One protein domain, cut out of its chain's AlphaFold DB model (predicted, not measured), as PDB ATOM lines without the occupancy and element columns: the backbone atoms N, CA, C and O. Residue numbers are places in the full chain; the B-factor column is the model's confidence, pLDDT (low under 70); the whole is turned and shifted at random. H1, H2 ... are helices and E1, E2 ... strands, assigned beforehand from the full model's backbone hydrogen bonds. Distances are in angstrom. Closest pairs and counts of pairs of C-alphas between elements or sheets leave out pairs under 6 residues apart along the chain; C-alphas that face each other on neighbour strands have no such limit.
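What this domain is: This is residues 6 to 143 of the 191 residues of the protein "Homoserine_dh domain-containing protein" of Candidatus Parcubacteria bacterium (UniProt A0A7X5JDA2). A long hairpin of two strands, E2 and E3, bends sharply about midway into an L; the short strand E1 joins one arm of the L beside E3, and the helix H3 covers one face of that arm. Away from the sheet a group of helices, H1, H4, H5 and H6, makes a second part, from which residues 100 to 104 of H6 reach the hairpin, while the short H7 packs on the other arm near Thr 110 and Val 134. The printed part has 138 residues, with seven named helices and three named strands in the order H1 H2 H3 E1 H4 H5 H6 E2 E3 H7. The sheet has the order E1 E3 E2 and is mixed, and the class is mixed, helices and strands. The whole is compact, with a radius of gyration of the C-alphas of 15.8 A and spans of 45 by 38 by 24 A.

How they stand to each other: H1, residues 14 to 23, touches H5, residues 82 to 92, at a shallow tilt of 11 degrees, opposite ways; their closest C-alphas, of His 15 and Ala 90, are 5.4 A apart. H1 and H6, residues 94 to 104, only just touch, only at their ends, with 3 pairs of C-alphas within 8 A, the closest those of Leu 14 and Asn 94 at 5.8 A. H2, residues 32 to 35, and H3, residues 41 to 52, only just touch, and only at the corner by their link, with 3 pairs within 8 A; the closest C-alphas are those of Asp 34 and Asp 41, 5.5 A apart. H3 is on the sheet of E1, residues 62 to 64, E3, residues 125 to 135, and E2, residues 109 to 119; this gives two layers, a helix on one face of a sheet. Its height over the sheet is 9.4 A, and it lies over E3 and E2, along the strands at 27 degrees to E2 on the local plane. The closest C-alphas of H3 and E2 are those of Ala 46 and Ala 115, 5.6 A apart. E1 is parallel to E3, with N 63 and O 127 within hydrogen-bond range at 2.8 A. H4, residues 71 to 77, touches H5 at a steep tilt of 48 degrees, opposite ways, closest at the C-alphas of Tyr 77 and Tyr 85, 5.0 A. H5 and H6 meet only through their link. H6 only grazes the sheet with residues 100 to 104. E2 and E3 form an antiparallel hairpin; N 116 and O 128 are 2.8 A apart, and N 112 and O 132 3.0 A. E2 bends by 87 degrees at residue 113 and E3 by 93 degrees at residue 130. H7, residues 139 to 142, only grazes the sheet with residues 140 to 142. Every O i to N i+4 pair is within hydrogen-bond range in H1, H3, H4, H5 and H6; H2 and H7 are too short for such a pair.

Where its parts are: H1 begins at C-alpha 14, (252.540, 293.563, 262.053), and is 14.3 A long from first to last C-alpha. H3 measures 16.4 A, H5 15.3 A and H6 15.2 A. E2 begins at C-alpha 109, (266.885, 300.223, 250.989), and measures 24.4 A; E3 measures 23.7 A. H7 ends at C-alpha 142, (265.949, 309.003, 258.227).

The domain as a whole: The two C-alphas farthest apart are those of Thr 83 and Asp 122, 47.3 A. The printed part has no cut, and no link is long. The mean pLDDT of the printed part is 86.2; residues 6 to 11 and 78 to 79 are under 70.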
ATOM      1  N   ALA A   6     265.177 293.220 267.149       53.81
ATOM      2  CA  ALA A   6     264.130 292.562 266.376       53.81
ATOM      3  C   ALA A   6     263.268 293.569 265.592       53.81
ATOM      4  O   ALA A   6     262.945 293.314 264.434       53.81
ATOM      5  N   TYR A   7     262.960 294.738 266.170       53.81
ATOM      6  CA  TYR A   7     262.236 295.819 265.487       53.81
ATOM      7  C   TYR A   7     263.043 296.375 264.307       53.81
ATOM      8  O   TYR A   7     262.524 296.521 263.203       53.81
ATOM      9  N   GLN A   8     264.347 296.598 264.498       49.28
ATOM     10  CA  GLN A   8     265.231 297.086 263.432       49.28
ATOM     11  C   GLN A   8     265.518 296.038 262.345       49.28
ATOM     12  O   GLN A   8     265.791 296.399 261.198       49.28
ATOM     13  N   LYS A   9     265.439 294.745 262.685       56.12
ATOM     14  CA  LYS A   9     265.588 293.616 261.755       56.12
ATOM     15  C   LYS A   9     264.276 293.218 261.062       56.12
ATOM     16  O   LYS A   9     264.297 292.275 260.280       56.12
ATOM     17  N   GLY A  10     263.158 293.908 261.324       57.78
ATOM     18  CA  GLY A  10     261.853 293.572 260.737       57.78
ATOM     19  C   GLY A  10     261.279 292.237 261.228       57.78
ATOM     20  O   GLY A  10     260.451 291.640 260.556       57.78
ATOM     21  N   GLN A  11     261.731 291.761 262.389       69.00
ATOM     22  CA  GLN A  11     261.332 290.488 262.999       69.00
ATOM     23  C   GLN A  11     260.144 290.639 263.960       69.00
ATOM     24  O   GLN A  11     259.831 289.711 264.702       69.00
ATOM     25  N   VAL A  12     259.523 291.821 264.003       75.31
ATOM     26  CA  VAL A  12     258.306 292.060 264.783       75.31
ATOM     27  C   VAL A  12     257.114 291.955 263.849       75.31
ATOM     28  O   VAL A  12     257.092 292.557 262.778       75.31
ATOM     29  N   GLU A  13     256.131 291.182 264.279       86.44
ATOM     30  CA  GLU A  13     254.909 290.945 263.534       86.44
ATOM     31  C   GLU A  13     254.056 292.208 263.415       86.44
ATOM     32  O   GLU A  13     253.953 292.992 264.359       86.44
ATOM     33  N   LEU A  14     253.379 292.385 262.276       88.81
ATOM     34  CA  LEU A  14     252.540 293.563 262.053       88.81
ATOM     35  C   LEU A  14     251.447 293.681 263.126       88.81
ATOM     36  O   LEU A  14     251.228 294.769 263.651       88.81
ATOM     37  N   HIS A  15     250.794 292.576 263.494       90.50
ATOM     38  CA  HIS A  15     249.746 292.608 264.520       90.50
ATOM     39  C   HIS A  15     250.268 293.072 265.895       90.50
ATOM     40  O   HIS A  15     249.578 293.829 266.578       90.50
ATOM     41  N   ASP A  16     251.492 292.688 266.279       89.88
ATOM     42  CA  ASP A  16     252.124 293.118 267.533       89.88
ATOM     43  C   ASP A  16     252.405 294.624 267.519       89.88
ATOM     44  O   ASP A  16     252.172 295.318 268.515       89.88
ATOM     45  N   LEU A  17     252.857 295.150 266.375       88.06
ATOM     46  CA  LEU A  17     253.077 296.586 266.186       88.06
ATOM     47  C   LEU A  17     251.775 297.375 266.302       88.06
ATOM     48  O   LEU A  17     251.721 298.374 267.020       88.06
ATOM     49  N   VAL A  18     250.720 296.903 265.640       89.06
ATOM     50  CA  VAL A  18     249.395 297.532 265.676       89.06
ATOM     51  C   VAL A  18     248.817 297.492 267.089       89.06
ATOM     52  O   VAL A  18     248.323 298.503 267.585       89.06
ATOM     53  N   PHE A  19     248.942 296.364 267.790       89.62
ATOM     54  CA  PHE A  19     248.481 296.242 269.172       89.62
ATOM     55  C   PHE A  19     249.240 297.167 270.127       89.62
ATOM     56  O   PHE A  19     248.632 297.800 270.995       89.62
ATOM     57  N   ALA A  20     250.562 297.275 269.968       88.06
ATOM     58  CA  ALA A  20     251.383 298.181 270.761       88.06
ATOM     59  C   ALA A  20     251.031 299.653 270.493       88.06
ATOM     60  O   ALA A  20     250.898 300.423 271.445       88.06
ATOM     61  N   ALA A  21     250.834 300.033 269.225       87.12
ATOM     62  CA  ALA A  21     250.407 301.378 268.843       87.12
ATOM     63  C   ALA A  21     249.028 301.719 269.427       87.12
ATOM     64  O   ALA A  21     248.856 302.797 269.999       87.12
ATOM     65  N   TRP A  22     248.081 300.779 269.377       88.06
ATOM     66  CA  TRP A  22     246.745 300.937 269.954       88.06
ATOM     67  C   TRP A  22     246.778 301.131 271.466       88.06
ATOM     68  O   TRP A  22     246.220 302.099 271.980       88.06
ATOM     69  N   LYS A  23     247.518 300.286 272.192       87.44
ATOM     70  CA  LYS A  23     247.690 300.442 273.645       87.44
ATOM     71  C   LYS A  23     248.363 301.754 274.042       87.44
ATOM     72  O   LYS A  23     248.102 302.258 275.130       87.44
ATOM     73  N   ALA A  24     249.237 302.280 273.189       85.69
ATOM     74  CA  ALA A  24     249.905 303.556 273.407       85.69
ATOM     75  C   ALA A  24     249.044 304.776 273.029       85.69
ATOM     76  O   ALA A  24     249.454 305.897 273.316       85.69
ATOM     77  N   GLY A  25     247.875 304.580 272.404       84.94
ATOM     78  CA  GLY A  25     247.027 305.671 271.912       84.94
ATOM     79  C   GLY A  25     247.577 306.371 270.663       84.94
ATOM     80  O   GLY A  25     247.277 307.538 270.443       84.94
ATOM     81  N   ASN A  26     248.398 305.674 269.869       83.44
ATOM     82  CA  ASN A  26     249.028 306.191 268.646       83.44
ATOM     83  C   ASN A  26     248.265 305.828 267.357       83.44
ATOM     84  O   ASN A  26     248.780 306.050 266.267       83.44
ATOM     85  N   THR A  27     247.084 305.233 267.477       83.94
ATOM     86  CA  THR A  27     246.180 304.891 266.371       83.94
ATOM     87  C   THR A  27     244.760 305.201 266.814       83.94
ATOM     88  O   THR A  27     244.479 305.281 268.017       83.94
ATOM     89  N   GLU A  28     243.878 305.405 265.847       82.12
ATOM     90  CA  GLU A  28     242.456 305.597 266.083       82.12
ATOM     91  C   GLU A  28     241.818 304.371 266.778       82.12
ATOM     92  O   GLU A  28     242.396 303.277 266.810       82.12
ATOM     93  N   PRO A  29     240.601 304.502 267.348       77.31
ATOM     94  CA  PRO A  29     239.877 303.369 267.934       77.31
ATOM     95  C   PRO A  29     239.726 302.178 266.977       77.31
ATOM     96  O   PRO A  29     239.645 301.035 267.432       77.31
ATOM     97  N   TYR A  30     239.720 302.469 265.673       76.25
ATOM     98  CA  TYR A  30     239.759 301.516 264.576       76.25
ATOM     99  C   TYR A  30     240.977 301.816 263.689       76.25
ATOM    100  O   TYR A  30     241.019 302.827 262.984       76.25
ATOM    101  N   ALA A  31     241.989 300.947 263.751       83.06
ATOM    102  CA  ALA A  31     243.275 301.183 263.092       83.06
ATOM    103  C   ALA A  31     243.226 301.062 261.560       83.06
ATOM    104  O   ALA A  31     244.164 301.474 260.884       83.06
ATOM    105  N   ASP A  32     242.151 300.528 260.979       84.06
ATOM    106  CA  ASP A  32     241.963 300.478 259.525       84.06
ATOM    107  C   ASP A  32     241.981 301.875 258.888       84.06
ATOM    108  O   ASP A  32     242.474 302.036 257.773       84.06
ATOM    109  N   THR A  33     241.545 302.896 259.626       83.56
ATOM    110  CA  THR A  33     241.653 304.298 259.204       83.56
ATOM    111  C   THR A  33     243.101 304.797 259.110       83.56
ATOM    112  O   THR A  33     243.375 305.729 258.359       83.56
ATOM    113  N   ASP A  34     244.052 304.152 259.788       85.38
ATOM    114  CA  ASP A  34     245.476 304.498 259.742       85.38
ATOM    115  C   ASP A  34     246.250 303.638 258.726       85.38
ATOM    116  O   ASP A  34     247.071 304.156 257.966       85.38
ATOM    117  N   ILE A  35     245.994 302.323 258.701       84.50
ATOM    118  CA  ILE A  35     246.814 301.330 257.973       84.50
ATOM    119  C   ILE A  35     246.063 300.571 256.865       84.50
ATOM    120  O   ILE A  35     246.610 299.647 256.255       84.50
ATOM    121  N   GLY A  36     244.806 300.923 256.602       83.38
ATOM    122  CA  GLY A  36     243.997 300.316 255.549       83.38
ATOM    123  C   GLY A  36     244.439 300.697 254.133       83.38
ATOM    124  O   GLY A  36     245.089 301.717 253.895       83.38
ATOM    125  N   GLU A  37     244.046 299.860 253.174       81.38
ATOM    126  CA  GLU A  37     244.350 300.017 251.746       81.38
ATOM    127  C   GLU A  37     243.651 301.220 251.085       81.38
ATOM    128  O   GLU A  37     244.228 301.876 250.219       81.38
ATOM    129  N   SER A  38     242.416 301.532 251.486       77.38
ATOM    130  CA  SER A  38     241.617 302.630 250.926       77.38
ATOM    131  C   SER A  38     241.026 303.489 252.029       77.38
ATOM    132  O   SER A  38     240.667 302.959 253.075       77.38
ATOM    133  N   GLU A  39     240.884 304.791 251.768       81.25
ATOM    134  CA  GLU A  39     240.334 305.771 252.724       81.25
ATOM    135  C   GLU A  39     241.119 305.894 254.040       81.25
ATOM    136  O   GLU A  39     240.669 306.567 254.964       81.25
ATOM    137  N   SER A  40     242.326 305.324 254.106       85.50
ATOM    138  CA  SER A  40     243.243 305.586 255.208       85.50
ATOM    139  C   SER A  40     243.676 307.053 255.226       85.50
ATOM    140  O   SER A  40     243.629 307.754 254.210       85.50
ATOM    141  N   ASP A  41     244.147 307.530 256.373       88.19
ATOM    142  CA  ASP A  41     244.603 308.908 256.566       88.19
ATOM    143  C   ASP A  41     245.625 309.334 255.496       88.19
ATOM    144  O   ASP A  41     245.522 310.414 254.906       88.19
ATOM    145  N   THR A  42     246.562 308.443 255.155       89.56
ATOM    146  CA  THR A  42     247.545 308.690 254.087       89.56
ATOM    147  C   THR A  42     246.870 308.818 252.718       89.56
ATOM    148  O   THR A  42     247.211 309.718 251.949       89.56
ATOM    149  N   TRP A  43     245.883 307.969 252.421       91.19
ATOM    150  CA  TRP A  43     245.126 308.004 251.169       91.19
ATOM    151  C   TRP A  43     244.330 309.302 251.014       91.19
ATOM    152  O   TRP A  43     244.398 309.966 249.977       91.19
ATOM    153  N   VAL A  44     243.629 309.720 252.072       90.50
ATOM    154  CA  VAL A  44     242.841 310.960 252.071       90.50
ATOM    155  C   VAL A  44     243.754 312.173 251.897       90.50
ATOM    156  O   VAL A  44     243.455 313.063 251.096       90.50
ATOM    157  N   LYS A  45     244.905 312.189 252.580       91.44
ATOM    158  CA  LYS A  45     245.919 313.241 252.423       91.44
ATOM    159  C   LYS A  45     246.484 313.288 251.007       91.44
ATOM    160  O   LYS A  45     246.574 314.378 250.447       91.44
ATOM    161  N   ALA A  46     246.798 312.141 250.402       91.88
ATOM    162  CA  ALA A  46     247.262 312.067 249.015       91.88
ATOM    163  C   ALA A  46     246.255 312.714 248.059       91.88
ATOM    164  O   ALA A  46     246.609 313.574 247.252       91.88
ATOM    165  N   ARG A  47     244.975 312.366 248.214       92.38
ATOM    166  CA  ARG A  47     243.892 312.926 247.407       92.38
ATOM    167  C   ARG A  47     243.789 314.446 247.558       92.38
ATOM    168  O   ARG A  47     243.704 315.154 246.561       92.38
ATOM    169  N   ILE A  48     243.819 314.960 248.789       91.12
ATOM    170  CA  ILE A  48     243.759 316.407 249.062       91.12
ATOM    171  C   ILE A  48     244.957 317.136 248.448       91.12
ATOM    172  O   ILE A  48     244.779 318.194 247.843       91.12
ATOM    173  N   MET A  49     246.160 316.579 248.583       91.56
ATOM    174  CA  MET A  49     247.381 317.166 248.027       91.56
ATOM    175  C   MET A  49     247.323 317.220 246.500       91.56
ATOM    176  O   MET A  49     247.599 318.267 245.922       91.56
ATOM    177  N   ALA A  50     246.883 316.140 245.852       91.62
ATOM    178  CA  ALA A  50     246.724 316.097 244.403       91.62
ATOM    179  C   ALA A  50     245.676 317.113 243.911       91.62
ATOM    180  O   ALA A  50     245.960 317.889 243.002       91.62
ATOM    181  N   MET A  51     244.514 317.203 244.569       91.12
ATOM    182  CA  MET A  51     243.502 318.221 244.240       91.12
ATOM    183  C   MET A  51     244.025 319.649 244.450       91.12
ATOM    184  O   MET A  51     243.738 320.536 243.651       91.12
ATOM    185  N   SER A  52     244.814 319.877 245.503       88.81
ATOM    186  CA  SER A  52     245.425 321.186 245.784       88.81
ATOM    187  C   SER A  52     246.482 321.573 244.747       88.81
ATOM    188  O   SER A  52     246.683 322.758 244.496       88.81
ATOM    189  N   ALA A  53     247.124 320.583 244.121       86.75
ATOM    190  CA  ALA A  53     248.024 320.757 242.985       86.75
ATOM    191  C   ALA A  53     247.286 320.900 241.635       86.75
ATOM    192  O   ALA A  53     247.931 321.028 240.601       86.75
ATOM    193  N   GLY A  54     245.946 320.897 241.632       88.94
ATOM    194  CA  GLY A  54     245.124 321.048 240.426       88.94
ATOM    195  C   GLY A  54     244.868 319.755 239.645       88.94
ATOM    196  O   GLY A  54     244.327 319.825 238.545       88.94
ATOM    197  N   LEU A  55     245.228 318.595 240.203       89.06
ATOM    198  CA  LEU A  55     245.104 317.283 239.558       89.06
ATOM    199  C   LEU A  55     243.712 316.666 239.758       89.06
ATOM    200  O   LEU A  55     243.029 316.928 240.759       89.06
ATOM    201  N   GLN A  56     243.301 315.778 238.848       85.00
ATOM    202  CA  GLN A  56     242.020 315.065 238.945       85.00
ATOM    203  C   GLN A  56     242.144 313.783 239.783       85.00
ATOM    204  O   GLN A  56     242.111 312.654 239.288       85.00
ATOM    205  N   ALA A  57     242.216 313.959 241.103       83.12
ATOM    206  CA  ALA A  57     242.304 312.861 242.066       83.12
ATOM    207  C   ALA A  57     240.926 312.275 242.438       83.12
ATOM    208  O   ALA A  57     240.433 312.419 243.567       83.12
ATOM    209  N   LEU A  58     240.280 311.620 241.471       85.88
ATOM    210  CA  LEU A  58     239.110 310.783 241.743       85.88
ATOM    211  C   LEU A  58     239.531 309.534 242.541       85.88
ATOM    212  O   LEU A  58     240.645 309.045 242.335       85.88
ATOM    213  N   PRO A  59     238.690 309.018 243.459       84.25
ATOM    214  CA  PRO A  59     239.034 307.854 244.277       84.25
ATOM    215  C   PRO A  59     239.556 306.652 243.478       84.25
ATOM    216  O   PRO A  59     240.528 306.017 243.876       84.25
ATOM    217  N   GLU A  60     238.947 306.382 242.327       84.94
ATOM    218  CA  GLU A  60     239.292 305.302 241.402       84.94
ATOM    219  C   GLU A  60     240.661 305.464 240.718       84.94
ATOM    220  O   GLU A  60     241.217 304.483 240.228       84.94
ATOM    221  N   ASN A  61     241.226 306.676 240.710       85.69
ATOM    222  CA  ASN A  61     242.510 306.977 240.072       85.69
ATOM    223  C   ASN A  61     243.702 306.798 241.023       85.69
ATOM    224  O   ASN A  61     244.854 306.860 240.586       85.69
ATOM    225  N   ILE A  62     243.452 306.585 242.319       88.06
ATOM    226  CA  ILE A  62     244.503 306.370 243.312       88.06
ATOM    227  C   ILE A  62     244.815 304.879 243.370       88.06
ATOM    228  O   ILE A  62     244.034 304.076 243.879       88.06
ATOM    229  N   LYS A  63     245.984 304.509 242.852       88.44
ATOM    230  CA  LYS A  63     246.456 303.127 242.845       88.44
ATOM    231  C   LYS A  63     246.851 302.707 244.260       88.44
ATOM    232  O   LYS A  63     247.679 303.354 244.903       88.44
ATOM    233  N   ALA A  64     246.313 301.586 244.722       81.19
ATOM    234  CA  ALA A  64     246.845 300.927 245.905       81.19
ATOM    235  C   ALA A  64     248.209 300.304 245.558       81.19
ATOM    236  O   ALA A  64     248.310 299.463 244.662       81.19
ATOM    237  N   GLY A  65     249.265 300.751 246.239       81.12
ATOM    238  CA  GLY A  65     250.506 299.988 246.373       81.12
ATOM    239  C   GLY A  65     250.296 298.809 247.327       81.12
ATOM    240  O   GLY A  65     249.162 298.497 247.676       81.12
ATOM    241  N   MET A  66     251.367 298.155 247.790       82.19
ATOM    242  CA  MET A  66     251.235 297.111 248.819       82.19
ATOM    243  C   MET A  66     250.704 297.745 250.120       82.19
ATOM    244  O   MET A  66     251.433 298.535 250.727       82.19
ATOM    245  N   PRO A  67     249.464 297.455 250.561       83.00
ATOM    246  CA  PRO A  67     248.928 298.036 251.784       83.00
ATOM    247  C   PRO A  67     249.488 297.307 253.009       83.00
ATOM    248  O   PRO A  67     249.961 296.173 252.910       83.00
ATOM    249  N   PHE A  68     249.380 297.918 254.191       85.12
ATOM    250  CA  PHE A  68     249.630 297.180 255.429       85.12
ATOM    251  C   PHE A  68     248.553 296.131 255.671       85.12
ATOM    252  O   PHE A  68     248.880 294.992 255.986       85.12
ATOM    253  N   VAL A  69     247.282 296.507 255.513       85.50
ATOM    254  CA  VAL A  69     246.143 295.604 255.685       85.50
ATOM    255  C   VAL A  69     245.263 295.652 254.434       85.50
ATOM    256  O   VAL A  69     244.755 296.727 254.099       85.50
ATOM    257  N   PRO A  70     245.045 294.512 253.749       84.12
ATOM    258  CA  PRO A  70     244.163 294.447 252.590       84.12
ATOM    259  C   PRO A  70     242.744 294.903 252.926       84.12
ATOM    260  O   PRO A  70     242.213 294.586 253.998       84.12
ATOM    261  N   LYS A  71     242.091 295.562 251.966       85.06
ATOM    262  CA  LYS A  71     240.739 296.113 252.105       85.06
ATOM    263  C   LYS A  71     239.733 295.102 252.653       85.06
ATOM    264  O   LYS A  71     238.957 295.435 253.541       85.06
ATOM    265  N   VAL A  72     239.798 293.846 252.204       84.56
ATOM    266  CA  VAL A  72     238.859 292.791 252.628       84.56
ATOM    267  C   VAL A  72     238.931 292.490 254.131       84.56
ATOM    268  O   VAL A  72     237.921 292.148 254.743       84.56
ATOM    269  N   ILE A  73     240.117 292.620 254.739       84.31
ATOM    270  CA  ILE A  73     240.315 292.425 256.181       84.31
ATOM    271  C   ILE A  73     239.814 293.660 256.933       84.31
ATOM    272  O   ILE A  73     239.097 293.518 257.924       84.31
ATOM    273  N   GLY A  74     240.123 294.856 256.415       80.06
ATOM    274  CA  GLY A  74     239.578 296.127 256.895       80.06
ATOM    275  C   GLY A  74     238.054 296.107 256.967       80.06
ATOM    276  O   GLY A  74     237.483 296.208 258.044       80.06
ATOM    277  N   GLU A  75     237.377 295.888 255.846       82.56
ATOM    278  CA  GLU A  75     235.913 295.950 255.759       82.56
ATOM    279  C   GLU A  75     235.201 294.899 256.616       82.56
ATOM    280  O   GLU A  75     234.123 295.167 257.151       82.56
ATOM    281  N   LYS A  76     235.795 293.705 256.745       82.56
ATOM    282  CA  LYS A  76     235.179 292.586 257.459       82.56
ATOM    283  C   LYS A  76     235.306 292.703 258.976       82.56
ATOM    284  O   LYS A  76     234.352 292.360 259.662       82.56
ATOM    285  N   TYR A  77     236.456 293.152 259.483       79.12
ATOM    286  CA  TYR A  77     236.774 293.054 260.913       79.12
ATOM    287  C   TYR A  77     236.920 294.411 261.622       79.12
ATOM    288  O   TYR A  77     236.913 294.442 262.851       79.12
ATOM    289  N   SER A  78     237.013 295.534 260.895       67.44
ATOM    290  CA  SER A  78     237.098 296.881 261.503       67.44
ATOM    291  C   SER A  78     235.879 297.220 262.360       67.44
ATOM    292  O   SER A  78     236.012 297.859 263.393       67.44
ATOM    293  N   LYS A  79     234.685 296.756 261.972       68.31
ATOM    294  CA  LYS A  79     233.421 297.068 262.662       68.31
ATOM    295  C   LYS A  79     233.130 296.185 263.875       68.31
ATOM    296  O   LYS A  79     232.149 296.444 264.569       68.31
ATOM    297  N   ASP A  80     233.956 295.169 264.122       77.19
ATOM    298  CA  ASP A  80     233.793 294.264 265.256       77.19
ATOM    299  C   ASP A  80     234.436 294.876 266.513       77.19
ATOM    300  O   ASP A  80     233.930 295.817 267.122       77.19
ATOM    301  N   THR A  81     235.589 294.347 266.914       84.75
ATOM    302  CA  THR A  81     236.390 294.850 268.027       84.75
ATOM    303  C   THR A  81     237.833 294.958 267.572       84.75
ATOM    304  O   THR A  81     238.285 294.160 266.749       84.75
ATOM    305  N   MET A  82     238.591 295.884 268.158       85.25
ATOM    306  CA  MET A  82     240.012 296.026 267.838       85.25
ATOM    307  C   MET A  82     240.789 294.716 268.053       85.25
ATOM    308  O   MET A  82     241.658 294.368 267.262       85.25
ATOM    309  N   THR A  83     240.428 293.929 269.070       87.00
ATOM    310  CA  THR A  83     241.019 292.603 269.304       87.00
ATOM    311  C   THR A  83     240.746 291.630 268.153       87.00
ATOM    312  O   THR A  83     241.659 290.924 267.733       87.00
ATOM    313  N   ALA A  84     239.520 291.599 267.616       89.06
ATOM    314  CA  ALA A  84     239.183 290.760 266.462       89.06
ATOM    315  C   ALA A  84     239.929 291.210 265.197       89.06
ATOM    316  O   ALA A  84     240.441 290.376 264.453       89.06
ATOM    317  N   TYR A  85     240.057 292.523 264.995       87.94
ATOM    318  CA  TYR A  85     240.830 293.094 263.895       87.94
ATOM    319  C   TYR A  85     242.318 292.715 263.975       87.94
ATOM    320  O   TYR A  85     242.885 292.228 263.001       87.94
ATOM    321  N   ILE A  86     242.938 292.845 265.153       89.44
ATOM    322  CA  ILE A  86     244.333 292.435 265.388       89.44
ATOM    323  C   ILE A  86     244.518 290.936 265.139       89.44
ATOM    324  O   ILE A  86     245.490 290.543 264.493       89.44
ATOM    325  N   GLN A  87     243.587 290.095 265.604       91.19
ATOM    326  CA  GLN A  87     243.651 288.656 265.349       91.19
ATOM    327  C   GLN A  87     243.584 288.353 263.845       91.19
ATOM    328  O   GLN A  87     244.366 287.550 263.346       91.19
ATOM    329  N   ALA A  88     242.728 289.049 263.094       91.00
ATOM    330  CA  ALA A  88     242.657 288.891 261.645       91.00
ATOM    331  C   ALA A  88     243.962 289.306 260.933       91.00
ATOM    332  O   ALA A  88     244.352 288.665 259.956       91.00
ATOM    333  N   ILE A  89     244.669 290.335 261.422       90.56
ATOM    334  CA  ILE A  89     246.010 290.693 260.922       90.56
ATOM    335  C   ILE A  89     246.994 289.547 261.185       90.56
ATOM    336  O   ILE A  89     247.740 289.158 260.281       90.56
ATOM    337  N   ALA A  90     246.978 288.978 262.392       91.19
ATOM    338  CA  ALA A  90     247.847 287.861 262.749       91.19
ATOM    339  C   ALA A  90     247.608 286.640 261.842       91.19
ATOM    340  O   ALA A  90     248.569 286.058 261.334       91.19
ATOM    341  N   ASP A  91     246.341 286.306 261.590       92.62
ATOM    342  CA  ASP A  91     245.938 285.108 260.850       92.62
ATOM    343  C   ASP A  91     246.129 285.237 259.331       92.62
ATOM    344  O   ASP A  91     246.373 284.239 258.648       92.62
ATOM    345  N   HIS A  92     245.992 286.448 258.777       91.94
ATOM    346  CA  HIS A  92     245.881 286.638 257.326       91.94
ATOM    347  C   HIS A  92     246.934 287.557 256.701       91.94
ATOM    348  O   HIS A  92     247.149 287.484 255.494       91.94
ATOM    349  N   VAL A  93     247.578 288.428 257.480       90.94
ATOM    350  CA  VAL A  93     248.406 289.521 256.937       90.94
ATOM    351  C   VAL A  93     249.876 289.369 257.302       90.94
ATOM    352  O   VAL A  93     250.742 289.655 256.479       90.94
ATOM    353  N   ASN A  94     250.171 288.874 258.501       90.38
ATOM    354  CA  ASN A  94     251.534 288.730 259.003       90.38
ATOM    355  C   ASN A  94     252.477 287.983 258.050       90.38
ATOM    356  O   ASN A  94     253.536 288.505 257.716       90.38
ATOM    357  N   GLN A  95     252.105 286.778 257.603       91.00
ATOM    358  CA  GLN A  95     252.970 285.975 256.731       91.00
ATOM    359  C   GLN A  95     253.247 286.687 255.390       91.00
ATOM    360  O   GLN A  95     254.424 286.897 255.097       91.00
ATOM    361  N   PRO A  96     252.232 287.141 254.619       90.50
ATOM    362  CA  PRO A  96     252.473 287.929 253.407       90.50
ATOM    363  C   PRO A  96     253.308 289.192 253.648       90.50
ATOM    364  O   PRO A  96     254.162 289.538 252.835       90.50
ATOM    365  N   MET A  97     253.082 289.885 254.769       89.00
ATOM    366  CA  MET A  97     253.832 291.091 255.114       89.00
ATOM    367  C   MET A  97     255.300 290.775 255.409       89.00
ATOM    368  O   MET A  97     256.174 291.490 254.928       89.00
ATOM    369  N   ARG A  98     255.594 289.695 256.146       88.75
ATOM    370  CA  ARG A  98     256.975 289.250 256.384       88.75
ATOM    371  C   ARG A  98     257.686 288.920 255.081       88.75
ATOM    372  O   ARG A  98     258.772 289.437 254.855       88.75
ATOM    373  N   GLU A  99     257.060 288.133 254.210       90.44
ATOM    374  CA  GLU A  99     257.624 287.790 252.898       90.44
ATOM    375  C   GLU A  99     257.909 289.047 252.067       90.44
ATOM    376  O   GLU A  99     258.980 289.187 251.475       90.44
ATOM    377  N   TYR A 100     256.977 290.004 252.068       88.94
ATOM    378  CA  TYR A 100     257.163 291.282 251.393       88.94
ATOM    379  C   TYR A 100     258.324 292.085 251.998       88.94
ATOM    380  O   TYR A 100     259.171 292.593 251.264       88.94
ATOM    381  N   VAL A 101     258.402 292.187 253.326       86.81
ATOM    382  CA  VAL A 101     259.477 292.890 254.038       86.81
ATOM    383  C   VAL A 101     260.839 292.258 253.744       86.81
ATOM    384  O   VAL A 101     261.776 292.976 253.396       86.81
ATOM    385  N   GLU A 102     260.946 290.933 253.816       88.06
ATOM    386  CA  GLU A 102     262.177 290.184 253.537       88.06
ATOM    387  C   GLU A 102     262.637 290.340 252.083       88.06
ATOM    388  O   GLU A 102     263.832 290.480 251.827       88.06
ATOM    389  N   ALA A 103     261.701 290.373 251.132       89.44
ATOM    390  CA  ALA A 103     262.015 290.545 249.717       89.44
ATOM    391  C   ALA A 103     262.450 291.976 249.351       89.44
ATOM    392  O   ALA A 103     263.138 292.168 248.347       89.44
ATOM    393  N   ASN A 104     262.043 292.985 250.132       87.94
ATOM    394  CA  ASN A 104     262.182 294.392 249.750       87.94
ATOM    395  C   ASN A 104     263.140 295.210 250.634       87.94
ATOM    396  O   ASN A 104     263.640 296.252 250.202       87.94
ATOM    397  N   ILE A 105     263.441 294.772 251.859       88.44
ATOM    398  CA  ILE A 105     264.463 295.417 252.692       88.44
ATOM    399  C   ILE A 105     265.847 294.907 252.295       88.44
ATOM    400  O   ILE A 105     266.132 293.715 252.304       88.44
ATOM    401  N   THR A 106     266.760 295.836 252.013       89.44
ATOM    402  CA  THR A 106     268.150 295.511 251.675       89.44
ATOM    403  C   THR A 106     269.129 296.304 252.544       89.44
ATOM    404  O   THR A 106     268.746 297.092 253.419       89.44
ATOM    405  N   LYS A 107     270.436 296.118 252.307       88.25
ATOM    406  CA  LYS A 107     271.482 296.929 252.953       88.25
ATOM    407  C   LYS A 107     271.379 298.413 252.601       88.25
ATOM    408  O   LYS A 107     271.817 299.238 253.390       88.25
ATOM    409  N   THR A 108     270.819 298.745 251.439       92.44
ATOM    410  CA  THR A 108     270.735 300.119 250.925       92.44
ATOM    411  C   THR A 108     269.316 300.673 250.925       92.44
ATOM    412  O   THR A 108     269.160 301.888 250.881       92.44
ATOM    413  N   HIS A 109     268.291 299.821 251.035       92.44
ATOM    414  CA  HIS A 109     266.885 300.223 250.989       92.44
ATOM    415  C   HIS A 109     266.115 299.788 252.239       92.44
ATOM    416  O   HIS A 109     266.446 298.797 252.896       92.44
ATOM    417  N   THR A 110     265.080 300.548 252.569       91.56
ATOM    418  CA  THR A 110     264.090 300.242 253.604       91.56
ATOM    419  C   THR A 110     262.688 300.478 253.048       91.56
ATOM    420  O   THR A 110     262.541 301.035 251.963       91.56
ATOM    421  N   LEU A 111     261.663 300.053 253.781       90.38
ATOM    422  CA  LEU A 111     260.270 300.270 253.416       90.38
ATOM    423  C   LEU A 111     259.679 301.442 254.200       90.38
ATOM    424  O   LEU A 111     259.929 301.611 255.402       90.38
ATOM    425  N   ARG A 112     258.873 302.248 253.511       90.94
ATOM    426  CA  ARG A 112     258.082 303.338 254.088       90.94
ATOM    427  C   ARG A 112     256.691 303.350 253.473       90.94
ATOM    428  O   ARG A 112     256.538 303.059 252.293       90.94
ATOM    429  N   HIS A 113     255.693 303.703 254.274       91.12
ATOM    430  CA  HIS A 113     254.344 303.948 253.778       91.12
ATOM    431  C   HIS A 113     254.288 305.348 253.176       91.12
ATOM    432  O   HIS A 113     254.468 306.334 253.892       91.12
ATOM    433  N   ILE A 114     254.127 305.429 251.858       93.19
ATOM    434  CA  ILE A 114     254.265 306.663 251.091       93.19
ATOM    435  C   ILE A 114     253.020 306.869 250.235       93.19
ATOM    436  O   ILE A 114     252.505 305.945 249.610       93.19
ATOM    437  N   ALA A 115     252.560 308.118 250.211       94.06
ATOM    438  CA  ALA A 115     251.708 308.637 249.157       94.06
ATOM    439  C   ALA A 115     252.588 309.313 248.105       94.06
ATOM    440  O   ALA A 115     253.324 310.251 248.423       94.06
ATOM    441  N   ARG A 116     252.497 308.863 246.856       94.44
ATOM    442  CA  ARG A 116     253.233 309.416 245.722       94.44
ATOM    443  C   ARG A 116     252.262 310.016 244.724       94.44
ATOM    444  O   ARG A 116     251.285 309.385 244.342       94.44
ATOM    445  N   ILE A 117     252.561 311.238 244.304       94.69
ATOM    446  CA  ILE A 117     251.851 311.957 243.251       94.69
ATOM    447  C   ILE A 117     252.907 312.337 242.221       94.69
ATOM    448  O   ILE A 117     253.893 312.989 242.564       94.69
ATOM    449  N   LYS A 118     252.728 311.898 240.981       93.38
ATOM    450  CA  LYS A 118     253.652 312.162 239.884       93.38
ATOM    451  C   LYS A 118     252.874 312.671 238.681       93.38
ATOM    452  O   LYS A 118     251.899 312.052 238.269       93.38
ATOM    453  N   VAL A 119     253.348 313.770 238.107       91.19
ATOM    454  CA  VAL A 119     252.918 314.245 236.791       91.19
ATOM    455  C   VAL A 119     254.027 313.887 235.810       91.19
ATOM    456  O   VAL A 119     255.179 314.284 235.983       91.19
ATOM    457  N   ASN A 120     253.706 313.055 234.828       89.38
ATOM    458  CA  ASN A 120     254.638 312.621 233.800       89.38
ATOM    459  C   ASN A 120     254.802 313.706 232.721       89.38
ATOM    460  O   ASN A 120     253.982 314.612 232.584       89.38
ATOM    461  N   ALA A 121     255.859 313.594 231.913       88.31
ATOM    462  CA  ALA A 121     256.155 314.559 230.850       88.31
ATOM    463  C   ALA A 121     255.082 314.612 229.743       88.31
ATOM    464  O   ALA A 121     254.964 315.617 229.050       88.31
ATOM    465  N   ASP A 122     254.299 313.543 229.579       90.38
ATOM    466  CA  ASP A 122     253.148 313.487 228.669       90.38
ATOM    467  C   ASP A 122     251.867 314.092 229.276       90.38
ATOM    468  O   ASP A 122     250.818 314.085 228.635       90.38
ATOM    469  N   GLY A 123     251.950 314.617 230.503       85.88
ATOM    470  CA  GLY A 123     250.829 315.168 231.257       85.88
ATOM    471  C   GLY A 123     249.980 314.122 231.978       85.88
ATOM    472  O   GLY A 123     249.001 314.497 232.617       85.88
ATOM    473  N   SER A 124     250.320 312.829 231.903       88.56
ATOM    474  CA  SER A 124     249.609 311.798 232.662       88.56
ATOM    475  C   SER A 124     249.919 311.882 234.156       88.56
ATOM    476  O   SER A 124     251.036 312.198 234.572       88.56
ATOM    477  N   GLU A 125     248.910 311.590 234.970       89.81
ATOM    478  CA  GLU A 125     248.983 311.662 236.425       89.81
ATOM    479  C   GLU A 125     249.029 310.248 237.012       89.81
ATOM    480  O   GLU A 125     248.237 309.373 236.656       89.81
ATOM    481  N   GLU A 126     249.943 310.025 237.947       92.25
ATOM    482  CA  GLU A 126     250.033 308.795 238.720       92.25
ATOM    483  C   GLU A 126     249.962 309.127 240.204       92.25
ATOM    484  O   GLU A 126     250.822 309.825 240.743       92.25
ATOM    485  N   ILE A 127     248.932 308.605 240.867       93.31
ATOM    486  CA  ILE A 127     248.771 308.717 242.312       93.31
ATOM    487  C   ILE A 127     248.781 307.307 242.889       93.31
ATOM    488  O   ILE A 127     247.995 306.460 242.462       93.31
ATOM    489  N   SER A 128     249.666 307.049 243.848       93.06
ATOM    490  CA  SER A 128     249.752 305.766 244.542       93.06
ATOM    491  C   SER A 128     249.923 305.931 246.041       93.06
ATOM    492  O   SER A 128     250.510 306.908 246.506       93.06
ATOM    493  N   VAL A 129     249.409 304.969 246.805       93.31
ATOM    494  CA  VAL A 129     249.552 304.925 248.265       93.31
ATOM    495  C   VAL A 129     249.865 303.503 248.693       93.31
ATOM    496  O   VAL A 129     249.128 302.582 248.348       93.31
ATOM    497  N   GLY A 130     250.948 303.314 249.439       91.94
ATOM    498  CA  GLY A 130     251.302 302.009 249.987       91.94
ATOM    499  C   GLY A 130     252.745 301.942 250.461       91.94
ATOM    500  O   GLY A 130     253.428 302.957 250.598       91.94
ATOM    501  N   LEU A 131     253.212 300.728 250.737       91.31
ATOM    502  CA  LEU A 131     254.608 300.467 251.046       91.31
ATOM    503  C   LEU A 131     255.472 300.644 249.797       91.31
ATOM    504  O   LEU A 131     255.259 299.993 248.776       91.31
ATOM    505  N   GLU A 132     256.477 301.502 249.914       92.56
ATOM    506  CA  GLU A 132     257.468 301.751 248.880       92.56
ATOM    507  C   GLU A 132     258.882 301.562 249.429       92.56
ATOM    508  O   GLU A 132     259.180 301.881 250.587       92.56
ATOM    509  N   GLN A 133     259.773 301.052 248.575       93.38
ATOM    510  CA  GLN A 133     261.198 301.034 248.870       93.38
ATOM    511  C   GLN A 133     261.777 302.440 248.731       93.38
ATOM    512  O   GLN A 133     261.615 303.101 247.707       93.38
ATOM    513  N   VAL A 134     262.525 302.860 249.742       93.25
ATOM    514  CA  VAL A 134     263.318 304.088 249.714       93.25
ATOM    515  C   VAL A 134     264.751 303.787 250.108       93.25
ATOM    516  O   VAL A 134     265.018 302.865 250.886       93.25
ATOM    517  N   THR A 135     265.693 304.565 249.584       94.12
ATOM    518  CA  THR A 135     267.092 304.442 249.987       94.12
ATOM    519  C   THR A 135     267.241 304.844 251.455       94.12
ATOM    520  O   THR A 135     266.542 305.730 251.953       94.12
ATOM    521  N   ARG A 136     268.126 304.168 252.191       92.12
ATOM    522  CA  ARG A 136     268.309 304.385 253.638       92.12
ATOM    523  C   ARG A 136     268.883 305.759 253.988       92.12
ATOM    524  O   ARG A 136     268.747 306.187 255.127       92.12
ATOM    525  N   ASP A 137     269.513 306.421 253.028       91.81
ATOM    526  CA  ASP A 137     270.018 307.791 253.114       91.81
ATOM    527  C   ASP A 137     268.967 308.847 252.725       91.81
ATOM    528  O   ASP A 137     269.201 310.037 252.925       91.81
ATOM    529  N   SER A 138     267.801 308.439 252.210       92.06
ATOM    530  CA  SER A 138     266.729 309.372 251.865       92.06
ATOM    531  C   SER A 138     266.099 310.016 253.099       92.06
ATOM    532  O   SER A 138     266.070 309.457 254.201       92.06
ATOM    533  N   GLU A 139     265.476 311.171 252.883       91.25
ATOM    534  CA  GLU A 139     264.731 311.874 253.928       91.25
ATOM    535  C   GLU A 139     263.513 311.092 254.433       91.25
ATOM    536  O   GLU A 139     263.129 311.220 255.595       91.25
ATOM    537  N   PHE A 140     262.946 310.221 253.595       91.00
ATOM    538  CA  PHE A 140     261.891 309.295 254.007       91.00
ATOM    539  C   PHE A 140     262.399 308.218 254.972       91.00
ATOM    540  O   PHE A 140     261.666 307.784 255.861       91.00
ATOM    541  N   ALA A 141     263.641 307.758 254.813       88.44
ATOM    542  CA  ALA A 141     264.205 306.722 255.671       88.44
ATOM    543  C   ALA A 141     264.663 307.267 257.028       88.44
ATOM    544  O   ALA A 141     264.476 306.595 258.043       88.44
ATOM    545  N   THR A 142     265.254 308.460 257.048       85.19
ATOM    546  CA  THR A 142     265.949 309.003 258.227       85.19
ATOM    547  C   THR A 142     265.049 309.789 259.184       85.19
ATOM    548  O   THR A 142     265.412 309.966 260.345       85.19
ATOM    549  N   SER A 143     263.883 310.255 258.730       80.81
ATOM    550  CA  SER A 143     262.950 311.022 259.558       80.81
ATOM    551  C   SER A 143     262.045 310.124 260.406       80.81
ATOM    552  O   SER A 143     261.397 309.213 259.895       80.81
TER     553      SER A 143